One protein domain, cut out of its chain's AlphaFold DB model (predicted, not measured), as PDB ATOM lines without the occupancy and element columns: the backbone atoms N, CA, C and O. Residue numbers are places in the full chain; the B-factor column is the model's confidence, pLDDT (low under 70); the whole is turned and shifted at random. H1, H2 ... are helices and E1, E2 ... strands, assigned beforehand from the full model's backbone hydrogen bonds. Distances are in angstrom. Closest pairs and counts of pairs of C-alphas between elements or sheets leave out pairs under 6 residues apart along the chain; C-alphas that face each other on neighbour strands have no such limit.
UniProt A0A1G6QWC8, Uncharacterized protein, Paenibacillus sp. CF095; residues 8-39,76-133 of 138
ATOM      1  N   LYS A   8      19.515  45.901   8.259       87.62
ATOM      2  CA  LYS A   8      19.874  47.323   8.101       87.62
ATOM      3  C   LYS A   8      19.536  48.109   9.369       87.62
ATOM      4  O   LYS A   8      18.393  48.088   9.818       87.62
ATOM      5  N   MET A   9      20.517  48.817   9.920       86.75
ATOM      6  CA  MET A   9      20.402  49.672  11.106       86.75
ATOM      7  C   MET A   9      21.304  50.907  10.931       86.75
ATOM      8  O   MET A   9      22.371  50.959  11.544       86.75
ATOM      9  N   PRO A  10      20.928  51.875  10.070       83.88
ATOM     10  CA  PRO A  10      21.804  52.986   9.691       83.88
ATOM     11  C   PRO A  10      22.477  53.674  10.898       83.88
ATOM     12  O   PRO A  10      21.800  53.910  11.901       83.88
ATOM     13  N   PRO A  11      23.786  53.995  10.825       89.25
ATOM     14  CA  PRO A  11      24.678  53.869   9.663       89.25
ATOM     15  C   PRO A  11      25.261  52.458   9.466       89.25
ATOM     16  O   PRO A  11      26.180  52.272   8.675       89.25
ATOM     17  N   TYR A  12      24.771  51.465  10.206       91.38
ATOM     18  CA  TYR A  12      25.258  50.096  10.143       91.38
ATOM     19  C   TYR A  12      24.353  49.191   9.319       91.38
ATOM     20  O   TYR A  12      23.145  49.392   9.174       91.38
ATOM     21  N   PHE A  13      24.935  48.092   8.876       91.81
ATOM     22  CA  PHE A  13      24.200  46.912   8.473       91.81
ATOM     23  C   PHE A  13      25.004  45.659   8.810       91.81
ATOM     24  O   PHE A  13      26.224  45.696   8.967       91.81
ATOM     25  N   LYS A  14      24.303  44.540   8.966       92.88
ATOM     26  CA  LYS A  14      24.893  43.221   9.179       92.88
ATOM     27  C   LYS A  14      24.566  42.331   7.995       92.88
ATOM     28  O   LYS A  14      23.445  42.386   7.486       92.88
ATOM     29  N   ILE A  15      25.524  41.505   7.603       92.19
ATOM     30  CA  ILE A  15      25.330  40.419   6.649       92.19
ATOM     31  C   ILE A  15      25.747  39.128   7.355       92.19
ATOM     32  O   ILE A  15      26.935  38.894   7.568       92.19
ATOM     33  N   LEU A  16      24.771  38.314   7.746       92.25
ATOM     34  CA  LEU A  16      24.979  37.017   8.397       92.25
ATOM     35  C   LEU A  16      24.851  35.885   7.376       92.25
ATOM     36  O   LEU A  16      24.198  36.051   6.341       92.25
ATOM     37  N   ASN A  17      25.454  34.731   7.678       89.69
ATOM     38  CA  ASN A  17      25.490  33.558   6.793       89.69
ATOM     39  C   ASN A  17      26.122  33.849   5.420       89.69
ATOM     40  O   ASN A  17      25.743  33.242   4.418       89.69
ATOM     41  N   CYS A  18      27.065  34.792   5.357       88.19
ATOM     42  CA  CYS A  18      27.745  35.163   4.120       88.19
ATOM     43  C   CYS A  18      29.119  34.503   3.987       88.19
ATOM     44  O   CYS A  18      29.784  34.188   4.974       88.19
ATOM     45  N   ASN A  19      29.573  34.351   2.742       88.75
ATOM     46  CA  ASN A  19      30.982  34.125   2.465       88.75
ATOM     47  C   ASN A  19      31.710  35.472   2.550       88.75
ATOM     48  O   ASN A  19      31.694  36.262   1.611       88.75
ATOM     49  N   ILE A  20      32.335  35.735   3.695       89.31
ATOM     50  CA  ILE A  20      32.983  37.017   3.993       89.31
ATOM     51  C   ILE A  20      33.995  37.414   2.908       89.31
ATOM     52  O   ILE A  20      34.049  38.574   2.495       89.31
ATOM     53  N   THR A  21      34.762  36.449   2.403       89.31
ATOM     54  CA  THR A  21      35.739  36.683   1.339       89.31
ATOM     55  C   THR A  21      35.069  37.153   0.055       89.31
ATOM     56  O   THR A  21      35.576  38.068  -0.582       89.31
ATOM     57  N   GLU A  22      33.927  36.577  -0.329       89.06
ATOM     58  CA  GLU A  22      33.168  37.037  -1.503       89.06
ATOM     59  C   GLU A  22      32.606  38.443  -1.294       89.06
ATOM     60  O   GLU A  22      32.562  39.238  -2.237       89.06
ATOM     61  N   VAL A  23      32.195  38.774  -0.067       90.38
ATOM     62  CA  VAL A  23      31.680  40.111   0.246       90.38
ATOM     63  C   VAL A  23      32.784  41.154   0.098       90.38
ATOM     64  O   VAL A  23      32.573  42.202  -0.509       90.38
ATOM     65  N   LEU A  24      33.980  40.855   0.602       91.62
ATOM     66  CA  LEU A  24      35.123  41.760   0.519       91.62
ATOM     67  C   LEU A  24      35.749  41.802  -0.878       91.62
ATOM     68  O   LEU A  24      36.195  42.864  -1.295       91.62
ATOM     69  N   ASP A  25      35.725  40.703  -1.634       90.81
ATOM     70  CA  ASP A  25      36.130  40.680  -3.048       90.81
ATOM     71  C   ASP A  25      35.266  41.646  -3.874       90.81
ATOM     72  O   ASP A  25      35.785  42.433  -4.665       90.81
ATOM     73  N   GLY A  26      33.956  41.688  -3.600       89.81
ATOM     74  CA  GLY A  26      33.030  42.651  -4.205       89.81
ATOM     75  C   GLY A  26      33.349  44.122  -3.904       89.81
ATOM     76  O   GLY A  26      32.913  45.008  -4.638       89.81
ATOM     77  N   LEU A  27      34.143  44.402  -2.867       91.19
ATOM     78  CA  LEU A  27      34.568  45.755  -2.503       91.19
ATOM     79  C   LEU A  27      35.870  46.196  -3.172       91.19
ATOM     80  O   LEU A  27      36.196  47.380  -3.091       91.19
ATOM     81  N   LEU A  28      36.578  45.304  -3.870       87.94
ATOM     82  CA  LEU A  28      37.813  45.605  -4.609       87.94
ATOM     83  C   LEU A  28      37.569  46.269  -5.982       87.94
ATOM     84  O   LEU A  28      38.435  46.251  -6.855       87.94
ATOM     85  N   ILE A  29      36.397  46.872  -6.186       83.06
ATOM     86  CA  ILE A  29      36.028  47.609  -7.404       83.06
ATOM     87  C   ILE A  29      36.544  49.061  -7.383       83.06
ATOM     88  O   ILE A  29      36.905  49.583  -6.336       83.06
ATOM     89  N   GLU A  30      36.539  49.746  -8.533       76.38
ATOM     90  CA  GLU A  30      36.779  51.206  -8.640       76.38
ATOM     91  C   GLU A  30      38.077  51.730  -7.968       76.38
ATOM     92  O   GLU A  30      38.092  52.831  -7.418       76.38
ATOM     93  N   ASP A  31      39.178  50.965  -8.014       81.81
ATOM     94  CA  ASP A  31      40.464  51.274  -7.346       81.81
ATOM     95  C   ASP A  31      40.404  51.365  -5.810       81.81
ATOM     96  O   ASP A  31      41.335  51.889  -5.164       81.81
ATOM     97  N   ASN A  32      39.343  50.816  -5.218       90.62
ATOM     98  CA  ASN A  32      39.224  50.675  -3.780       90.62
ATOM     99  C   ASN A  32      40.408  49.900  -3.201       90.62
ATOM    100  O   ASN A  32      41.138  49.164  -3.870       90.62
ATOM    101  N   SER A  33      40.649  50.107  -1.917       91.00
ATOM    102  CA  SER A  33      41.728  49.438  -1.204       91.00
ATOM    103  C   SER A  33      41.228  48.995   0.152       91.00
ATOM    104  O   SER A  33      40.667  49.800   0.894       91.00
ATOM    105  N   ILE A  34      41.424  47.715   0.459       92.44
ATOM    106  CA  ILE A  34      41.058  47.152   1.757       92.44
ATOM    107  C   ILE A  34      42.303  47.124   2.632       92.44
ATOM    108  O   ILE A  34      43.365  46.654   2.215       92.44
ATOM    109  N   LEU A  35      42.162  47.644   3.843       90.69
ATOM    110  CA  LEU A  35      43.206  47.695   4.848       90.69
ATOM    111  C   LEU A  35      42.743  46.924   6.078       90.69
ATOM    112  O   LEU A  35      41.823  47.365   6.763       90.69
ATOM    113  N   PHE A  36      43.381  45.793   6.363       88.88
ATOM    114  CA  PHE A  36      43.166  45.085   7.620       88.88
ATOM    115  C   PHE A  36      43.897  45.787   8.754       88.88
ATOM    116  O   PHE A  36      45.035  46.229   8.590       88.88
ATOM    117  N   LEU A  37      43.222  45.899   9.891       86.12
ATOM    118  CA  LEU A  37      43.696  46.622  11.058       86.12
ATOM    119  C   LEU A  37      43.501  45.773  12.306       86.12
ATOM    120  O   LEU A  37      42.451  45.163  12.492       86.12
ATOM    121  N   ASP A  38      44.484  45.830  13.195       82.12
ATOM    122  CA  ASP A  38      44.383  45.287  14.549       82.12
ATOM    123  C   ASP A  38      43.696  46.314  15.470       82.12
ATOM    124  O   ASP A  38      44.291  46.875  16.389       82.12
ATOM    125  N   ILE A  39      42.455  46.675  15.124       81.12
ATOM    126  CA  ILE A  39      41.626  47.635  15.865       81.12
ATOM    127  C   ILE A  39      40.307  46.959  16.217       81.12
ATOM    128  O   ILE A  39      39.439  46.783  15.363       81.12
ATOM    129  N   ILE A  76      45.165  45.756   0.152       87.75
ATOM    130  CA  ILE A  76      44.634  44.696  -0.700       87.75
ATOM    131  C   ILE A  76      43.926  45.342  -1.887       87.75
ATOM    132  O   ILE A  76      43.022  46.162  -1.706       87.75
ATOM    133  N   LYS A  77      44.347  44.960  -3.097       86.50
ATOM    134  CA  LYS A  77      43.720  45.354  -4.373       86.50
ATOM    135  C   LYS A  77      43.371  44.179  -5.277       86.50
ATOM    136  O   LYS A  77      42.787  44.382  -6.335       86.50
ATOM    137  N   SER A  78      43.742  42.962  -4.894       88.12
ATOM    138  CA  SER A  78      43.427  41.773  -5.669       88.12
ATOM    139  C   SER A  78      42.795  40.701  -4.795       88.12
ATOM    140  O   SER A  78      43.093  40.577  -3.606       88.12
ATOM    141  N   LYS A  79      41.962  39.869  -5.422       88.56
ATOM    142  CA  LYS A  79      41.394  38.668  -4.808       88.56
ATOM    143  C   LYS A  79      42.466  37.750  -4.219       88.56
ATOM    144  O   LYS A  79      42.247  37.120  -3.192       88.56
ATOM    145  N   LYS A  80      43.629  37.668  -4.875       90.25
ATOM    146  CA  LYS A  80      44.756  36.862  -4.399       90.25
ATOM    147  C   LYS A  80      45.277  37.395  -3.063       90.25
ATOM    148  O   LYS A  80      45.363  36.623  -2.117       90.25
ATOM    149  N   ASP A  81      45.546  38.697  -2.978       89.88
ATOM    150  CA  ASP A  81      46.034  39.324  -1.744       89.88
ATOM    151  C   ASP A  81      44.994  39.218  -0.623       89.88
ATOM    152  O   ASP A  81      45.351  38.994   0.530       89.88
ATOM    153  N   LEU A  82      43.703  39.324  -0.966       90.00
ATOM    154  CA  LEU A  82      42.600  39.135  -0.028       90.00
ATOM    155  C   LEU A  82      42.609  37.725   0.560       90.00
ATOM    156  O   LEU A  82      42.561  37.573   1.776       90.00
ATOM    157  N   LEU A  83      42.683  36.704  -0.297       88.50
ATOM    158  CA  LEU A  83      42.743  35.305   0.122       88.50
ATOM    159  C   LEU A  83      43.985  35.022   0.964       88.50
ATOM    160  O   LEU A  83      43.896  34.303   1.955       88.50
ATOM    161  N   ASP A  84      45.131  35.575   0.574       88.81
ATOM    162  CA  ASP A  84      46.369  35.403   1.318       88.81
ATOM    163  C   ASP A  84      46.271  36.068   2.699       88.81
ATOM    164  O   ASP A  84      46.636  35.428   3.678       88.81
ATOM    165  N   GLN A  85      45.697  37.270   2.823       86.50
ATOM    166  CA  GLN A  85      45.472  37.920   4.123       86.50
ATOM    167  C   GLN A  85      44.442  37.180   4.987       86.50
ATOM    168  O   GLN A  85      44.692  36.950   6.169       86.50
ATOM    169  N   TYR A  86      43.333  36.725   4.399       84.62
ATOM    170  CA  TYR A  86      42.308  35.962   5.115       84.62
ATOM    171  C   TYR A  86      42.792  34.627   5.656       84.62
ATOM    172  O   TYR A  86      42.294  34.171   6.672       84.62
ATOM    173  N   ARG A  87      43.762  33.968   5.017       81.88
ATOM    174  CA  ARG A  87      44.306  32.704   5.548       81.88
ATOM    175  C   ARG A  87      44.921  32.849   6.937       81.88
ATOM    176  O   ARG A  87      45.034  31.852   7.641       81.88
ATOM    177  N   TYR A  88      45.361  34.054   7.286       72.25
ATOM    178  CA  TYR A  88      45.992  34.351   8.568       72.25
ATOM    179  C   TYR A  88      45.031  34.985   9.572       72.25
ATOM    180  O   TYR A  88      45.434  35.229  10.707       72.25
ATOM    181  N   GLN A  89      43.794  35.269   9.163       70.12
ATOM    182  CA  GLN A  89      42.789  35.909   9.995       70.12
ATOM    183  C   GLN A  89      41.560  35.011  10.078       70.12
ATOM    184  O   GLN A  89      40.952  34.669   9.065       70.12
ATOM    185  N   ASP A  90      41.197  34.619  11.297       70.50
ATOM    186  CA  ASP A  90      39.917  33.962  11.544       70.50
ATOM    187  C   ASP A  90      38.753  34.939  11.258       70.50
ATOM    188  O   ASP A  90      38.915  36.040  10.730       70.50
ATOM    189  N   TRP A  91      37.530  34.546  11.605       75.56
ATOM    190  CA  TRP A  91      36.347  35.379  11.398       75.56
ATOM    191  C   TRP A  91      36.298  36.637  12.292       75.56
ATOM    192  O   TRP A  91      35.461  37.494  12.033       75.56
ATOM    193  N   ASP A  92      37.176  36.794  13.292       81.75
ATOM    194  CA  ASP A  92      37.313  38.018  14.108       81.75
ATOM    195  C   ASP A  92      38.394  38.936  13.520       81.75
ATOM    196  O   ASP A  92      39.538  38.978  13.968       81.75
ATOM    197  N   PHE A  93      38.024  39.657  12.466       89.00
ATOM    198  CA  PHE A  93      38.881  40.643  11.813       89.00
ATOM    199  C   PHE A  93      38.238  42.027  11.846       89.00
ATOM    200  O   PHE A  93      37.018  42.171  11.967       89.00
ATOM    201  N   SER A  94      39.062  43.051  11.640       91.75
ATOM    202  CA  SER A  94      38.604  44.403  11.332       91.75
ATOM    203  C   SER A  94      39.333  44.943  10.108       91.75
ATOM    204  O   SER A  94      40.545  44.779   9.959       91.75
ATOM    205  N   CYS A  95      38.603  45.596   9.208       92.38
ATOM    206  CA  CYS A  95      39.194  46.252   8.054       92.38
ATOM    207  C   CYS A  95      38.466  47.542   7.672       92.38
ATOM    208  O   CYS A  95      37.303  47.771   8.008       92.38
ATOM    209  N   ILE A  96      39.188  48.402   6.963       93.12
ATOM    210  CA  ILE A  96      38.662  49.616   6.348       93.12
ATOM    211  C   ILE A  96      38.702  49.460   4.837       93.12
ATOM    212  O   ILE A  96      39.668  48.930   4.287       93.12
ATOM    213  N   VAL A  97      37.691  49.995   4.161       93.75
ATOM    214  CA  VAL A  97      37.707  50.192   2.712       93.75
ATOM    215  C   VAL A  97      37.926  51.666   2.405       93.75
ATOM    216  O   VAL A  97      37.152  52.517   2.846       93.75
ATOM    217  N   PHE A  98      38.961  51.960   1.627       92.19
ATOM    218  CA  PHE A  98      39.247  53.291   1.101       92.19
ATOM    219  C   PHE A  98      38.904  53.385  -0.379       92.19
ATOM    220  O   PHE A  98      39.113  52.423  -1.119       92.19
ATOM    221  N   ASP A  99      38.472  54.565  -0.818       91.31
ATOM    222  CA  ASP A  99      38.417  54.903  -2.240       91.31
ATOM    223  C   ASP A  99      39.816  55.254  -2.801       91.31
ATOM    224  O   ASP A  99      40.844  55.250  -2.107       91.31
ATOM    225  N   LYS A 100      39.870  55.608  -4.089       84.94
ATOM    226  CA  LYS A 100      41.106  56.050  -4.756       84.94
ATOM    227  C   LYS A 100      41.744  57.311  -4.154       84.94
ATOM    228  O   LYS A 100      42.947  57.500  -4.314       84.94
ATOM    229  N   ASN A 101      40.965  58.144  -3.465       88.25
ATOM    230  CA  ASN A 101      41.398  59.387  -2.827       88.25
ATOM    231  C   ASN A 101      41.695  59.208  -1.328       88.25
ATOM    232  O   ASN A 101      41.858  60.205  -0.629       88.25
ATOM    233  N   LEU A 102      41.759  57.963  -0.832       86.56
ATOM    234  CA  LEU A 102      41.911  57.634   0.591       86.56
ATOM    235  C   LEU A 102      40.771  58.134   1.482       86.56
ATOM    236  O   LEU A 102      40.929  58.289   2.695       86.56
ATOM    237  N   LYS A 103      39.592  58.333   0.904       89.94
ATOM    238  CA  LYS A 103      38.375  58.535   1.672       89.94
ATOM    239  C   LYS A 103      37.923  57.199   2.247       89.94
ATOM    240  O   LYS A 103      37.748  56.233   1.508       89.94
ATOM    241  N   CYS A 104      37.742  57.149   3.562       90.88
ATOM    242  CA  CYS A 104      37.195  55.980   4.242       90.88
ATOM    243  C   CYS A 104      35.724  55.804   3.833       90.88
ATOM    244  O   CYS A 104      34.924  56.718   4.021       90.88
ATOM    245  N   LEU A 105      35.384  54.658   3.245       92.94
ATOM    246  CA  LEU A 105      34.029  54.317   2.804       92.94
ATOM    247  C   LEU A 105      33.322  53.459   3.851       92.94
ATOM    248  O   LEU A 105      32.211  53.760   4.283       92.94
ATOM    249  N   PHE A 106      33.991  52.391   4.279       93.62
ATOM    250  CA  PHE A 106      33.418  51.405   5.181       93.62
ATOM    251  C   PHE A 106      34.396  51.049   6.282       93.62
ATOM    252  O   PHE A 106      35.580  50.843   6.015       93.62
ATOM    253  N   TYR A 107      33.866  50.881   7.488       93.88
ATOM    254  CA  TYR A 107      34.507  50.080   8.521       93.88
ATOM    255  C   TYR A 107      33.775  48.751   8.631       93.88
ATOM    256  O   TYR A 107      32.552  48.721   8.787       93.88
ATOM    257  N   ILE A 108      34.516  47.657   8.515       93.88
ATOM    258  CA  ILE A 108      33.975  46.305   8.459       93.88
ATOM    259  C   ILE A 108      34.607  45.496   9.570       93.88
ATOM    260  O   ILE A 108      35.825  45.487   9.733       93.88
ATOM    261  N   ARG A 109      33.763  44.792  10.312       92.62
ATOM    262  CA  ARG A 109      34.186  43.880  11.360       92.62
ATOM    263  C   ARG A 109      33.500  42.537  11.187       92.62
ATOM    264  O   ARG A 109      32.288  42.494  10.967       92.62
ATOM    265  N   GLY A 110      34.260  41.461  11.309       92.12
ATOM    266  CA  GLY A 110      33.696  40.126  11.433       92.12
ATOM    267  C   GLY A 110      32.972  39.957  12.770       92.12
ATOM    268  O   GLY A 110      33.420  40.458  13.801       92.12
ATOM    269  N   ILE A 111      31.800  39.332  12.746       91.19
ATOM    270  CA  ILE A 111      30.947  39.158  13.926       91.19
ATOM    271  C   ILE A 111      30.399  37.737  13.995       91.19
ATOM    272  O   ILE A 111      30.166  37.101  12.969       91.19
ATOM    273  N   GLU A 112      30.106  37.310  15.216       89.94
ATOM    274  CA  GLU A 112      29.200  36.205  15.505       89.94
ATOM    275  C   GLU A 112      27.953  36.792  16.179       89.94
ATOM    276  O   GLU A 112      28.055  37.544  17.152       89.94
ATOM    277  N   ASP A 113      26.772  36.502  15.640       86.25
ATOM    278  CA  ASP A 113      25.494  36.967  16.180       86.25
ATOM    279  C   ASP A 113      24.510  35.798  16.220       86.25
ATOM    280  O   ASP A 113      24.245  35.162  15.202       86.25
ATOM    281  N   ALA A 114      24.004  35.478  17.413       83.69
ATOM    282  CA  ALA A 114      23.121  34.334  17.659       83.69
ATOM    283  C   ALA A 114      23.643  32.979  17.115       83.69
ATOM    284  O   ALA A 114      22.855  32.121  16.713       83.69
ATOM    285  N   GLY A 115      24.967  32.773  17.128       83.56
ATOM    286  CA  GLY A 115      25.614  31.557  16.621       83.56
ATOM    287  C   GLY A 115      25.787  31.518  15.099       83.56
ATOM    288  O   GLY A 115      26.078  30.456  14.549       83.56
ATOM    289  N   GLU A 116      25.584  32.646  14.414       87.06
ATOM    290  CA  GLU A 116      25.859  32.809  12.986       87.06
ATOM    291  C   GLU A 116      27.048  33.743  12.773       87.06
ATOM    292  O   GLU A 116      27.082  34.853  13.305       87.06
ATOM    293  N   ASN A 117      27.977  33.334  11.912       88.94
ATOM    294  CA  ASN A 117      29.081  34.188  11.495       88.94
ATOM    295  C   ASN A 117      28.651  35.130  10.369       88.94
ATOM    296  O   ASN A 117      27.826  34.799   9.506       88.94
ATOM    297  N   GLY A 118      29.257  36.308  10.347       92.12
ATOM    298  CA  GLY A 118      29.020  37.295   9.314       92.12
ATOM    299  C   GLY A 118      29.894  38.519   9.483       92.12
ATOM    300  O   GLY A 118      30.952  38.478  10.107       92.12
ATOM    301  N   ILE A 119      29.424  39.627   8.928       93.00
ATOM    302  CA  ILE A 119      30.088  40.919   9.056       93.00
ATOM    303  C   ILE A 119      29.109  41.997   9.491       93.00
ATOM    304  O   ILE A 119      27.941  42.012   9.093       93.00
ATOM    305  N   ARG A 120      29.615  42.936  10.282       93.19
ATOM    306  CA  ARG A 120      29.002  44.233  10.538       93.19
ATOM    307  C   ARG A 120      29.753  45.275   9.729       93.19
ATOM    308  O   ARG A 120      30.971  45.377   9.836       93.19
ATOM    309  N   ILE A 121      29.020  46.067   8.965       93.12
ATOM    310  CA  ILE A 121      29.565  47.143   8.149       93.12
ATOM    311  C   ILE A 121      28.969  48.459   8.639       93.12
ATOM    312  O   ILE A 121      27.752  48.587   8.752       93.12
ATOM    313  N   LYS A 122      29.832  49.427   8.935       93.25
ATOM    314  CA  LYS A 122      29.481  50.828   9.162       93.25
ATOM    315  C   LYS A 122      29.738  51.602   7.879       93.25
ATOM    316  O   LYS A 122      30.842  51.553   7.336       93.25
ATOM    317  N   GLU A 123      28.741  52.341   7.424       92.38
ATOM    318  CA  GLU A 123      28.897  53.327   6.364       92.38
ATOM    319  C   GLU A 123      29.487  54.614   6.950       92.38
ATOM    320  O   GLU A 123      28.945  55.180   7.900       92.38
ATOM    321  N   MET A 124      30.592  55.093   6.380       90.81
ATOM    322  CA  MET A 124      31.199  56.362   6.804       90.81
ATOM    323  C   MET A 124      30.500  57.577   6.182       90.81
ATOM    324  O   MET A 124      30.663  58.699   6.656       90.81
ATOM    325  N   GLU A 125      29.690  57.348   5.146       88.25
ATOM    326  CA  GLU A 125      28.803  58.331   4.531       88.25
ATOM    327  C   GLU A 125      27.440  57.716   4.201       88.25
ATOM    328  O   GLU A 125      27.349  56.510   3.977       88.25
ATOM    329  N   PRO A 126      26.369  58.523   4.116       86.12
ATOM    330  CA  PRO A 126      25.050  58.014   3.756       86.12
ATOM    331  C   PRO A 126      25.021  57.342   2.371       86.12
ATOM    332  O   PRO A 126      25.597  57.857   1.415       86.12
ATOM    333  N   ASN A 127      24.238  56.264   2.242       85.44
ATOM    334  CA  ASN A 127      23.923  55.552   0.990       85.44
ATOM    335  C   ASN A 127      25.067  54.757   0.332       85.44
ATOM    336  O   ASN A 127      24.902  54.286  -0.799       85.44
ATOM    337  N   LEU A 128      26.191  54.532   1.010       88.62
ATOM    338  CA  LEU A 128      27.256  53.669   0.500       88.62
ATOM    339  C   LEU A 128      26.801  52.205   0.364       88.62
ATOM    340  O   LEU A 128      27.176  51.539  -0.599       88.62
ATOM    341  N   TYR A 129      25.924  51.719   1.244       84.69
ATOM    342  CA  TYR A 129      25.302  50.399   1.146       84.69
ATOM    343  C   TYR A 129      24.638  50.205  -0.215       84.69
ATOM    344  O   TYR A 129      24.913  49.241  -0.921       84.69
ATOM    345  N   ASN A 130      23.775  51.146  -0.604       84.50
ATOM    346  CA  ASN A 130      23.045  51.052  -1.866       84.50
ATOM    347  C   ASN A 130      23.993  51.184  -3.065       84.50
ATOM    348  O   ASN A 130      23.726  50.617  -4.116       84.50
ATOM    349  N   LYS A 131      25.116  51.895  -2.923       85.94
ATOM    350  CA  LYS A 131      26.115  51.988  -3.991       85.94
ATOM    351  C   LYS A 131      26.855  50.660  -4.211       85.94
ATOM    352  O   LYS A 131      27.063  50.279  -5.356       85.94
ATOM    353  N   TYR A 132      27.261  49.977  -3.139       85.94
ATOM    354  CA  TYR A 132      28.190  48.837  -3.225       85.94
ATOM    355  C   TYR A 132      27.534  47.459  -3.059       85.94
ATOM    356  O   TYR A 132      28.067  46.470  -3.548       85.94
ATOM    357  N   PHE A 133      26.380  47.376  -2.397       81.62
ATOM    358  CA  PHE A 133      25.761  46.109  -1.988       81.62
ATOM    359  C   PHE A 133      24.322  45.930  -2.486       81.62
ATOM    360  O   PHE A 133      23.652  44.989  -2.068       81.62
TER     361      PHE A 133
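This is residues 8 to 39 and 76 to 133 of the 138 residues of an uncharacterized protein of Paenibacillus sp. CF095 (UniProt A0A1G6QWC8). A single strongly twisted sheet of five antiparallel strands makes the body, with the short helix H1 packed on one of its faces. H2 packs on H1 and lies near the edge strand E2, while the small helix H3, close to the end of the printed part, grazes the sheet with its residues 128 to 129. The printed part has 90 residues, with three named helices and five named strands in the order E1 H1 E2 H2 E3 E4 E5 H3; across the sheet the strands run E1, E5, E4, E3, E2. The class is mixed, helices and strands. The whole is compact, with a radius of gyration of the C-alphas of 12.3 A and spans of 37 by 31 by 22 A.

E1, residues 12 to 16, begins at C-alpha 12 (25.258, 50.096, 10.143) and is 13.2 A long. H1 is residues 20 to 25, 8.5 A, and E2 residues 33 to 37, 12.7 A. After the cut come H2, residues 79 to 86, 10.3 A, and E3, residues 94 to 98, 13.6 A. E4, residues 104 to 113, is the longest strand at 25.3 A; its C-alpha 104 is at (37.195, 55.980, 4.242). E5, residues 116 to 123, is 21.8 A long. H3, residues 128 to 132, is 6.2 A long and ends at C-alpha 132 (28.190, 48.837, -3.225).

E1 and E2 are the edge strands of the sheet and are apart. E1 and E5 are antiparallel at 157 degrees, with N 13 and O 121 within hydrogen-bond range at 2.9 A. E3, E4 and E5 form a meander, each strand the antiparallel neighbour of the one before. E4 and E5 are a hairpin, with N 120 and O 109 at 2.8 A. E3 and E4 are also a hairpin, with N 97 and O 106 at 2.9 A. E2 and E3 are antiparallel at 152 degrees, with N 35 and O 96 at 2.8 A. Residues 8 to 9 pair, antiparallel, with residues 12 to 13 of E1. H1 is on the sheet at a height of 7.9 A. Its closest C-alphas to E5 are those of Ile 20 and Gly 118, 6.6 A apart. H1 and H2 touch, the closest C-alphas being those of Asp 25 and Lys 79, 5.9 A apart; they run opposite ways at a shallow tilt of 34.8 degrees, only just short of steep. H2 only grazes the sheet, with its residues 81 to 86. H3 touches no helix. The closest C-alphas of H3 and E5 are those of Tyr 129 and Glu 123, 7.0 A apart. In H1, H2 and H3 every O i to N i+4 pair is within hydrogen-bond range.

The two C-alphas farthest apart are those of Asn 101 and Gly 115, 37.4 A. Residues 40 to 75 are not printed, and C-alphas 39 and 76 are 17.1 A apart across the cut. Of the links that are printed whole, H1 to E2 and H2 to E3 are short and the others tight. The mean pLDDT of the printed part is 88.0, and no printed residue is under 70.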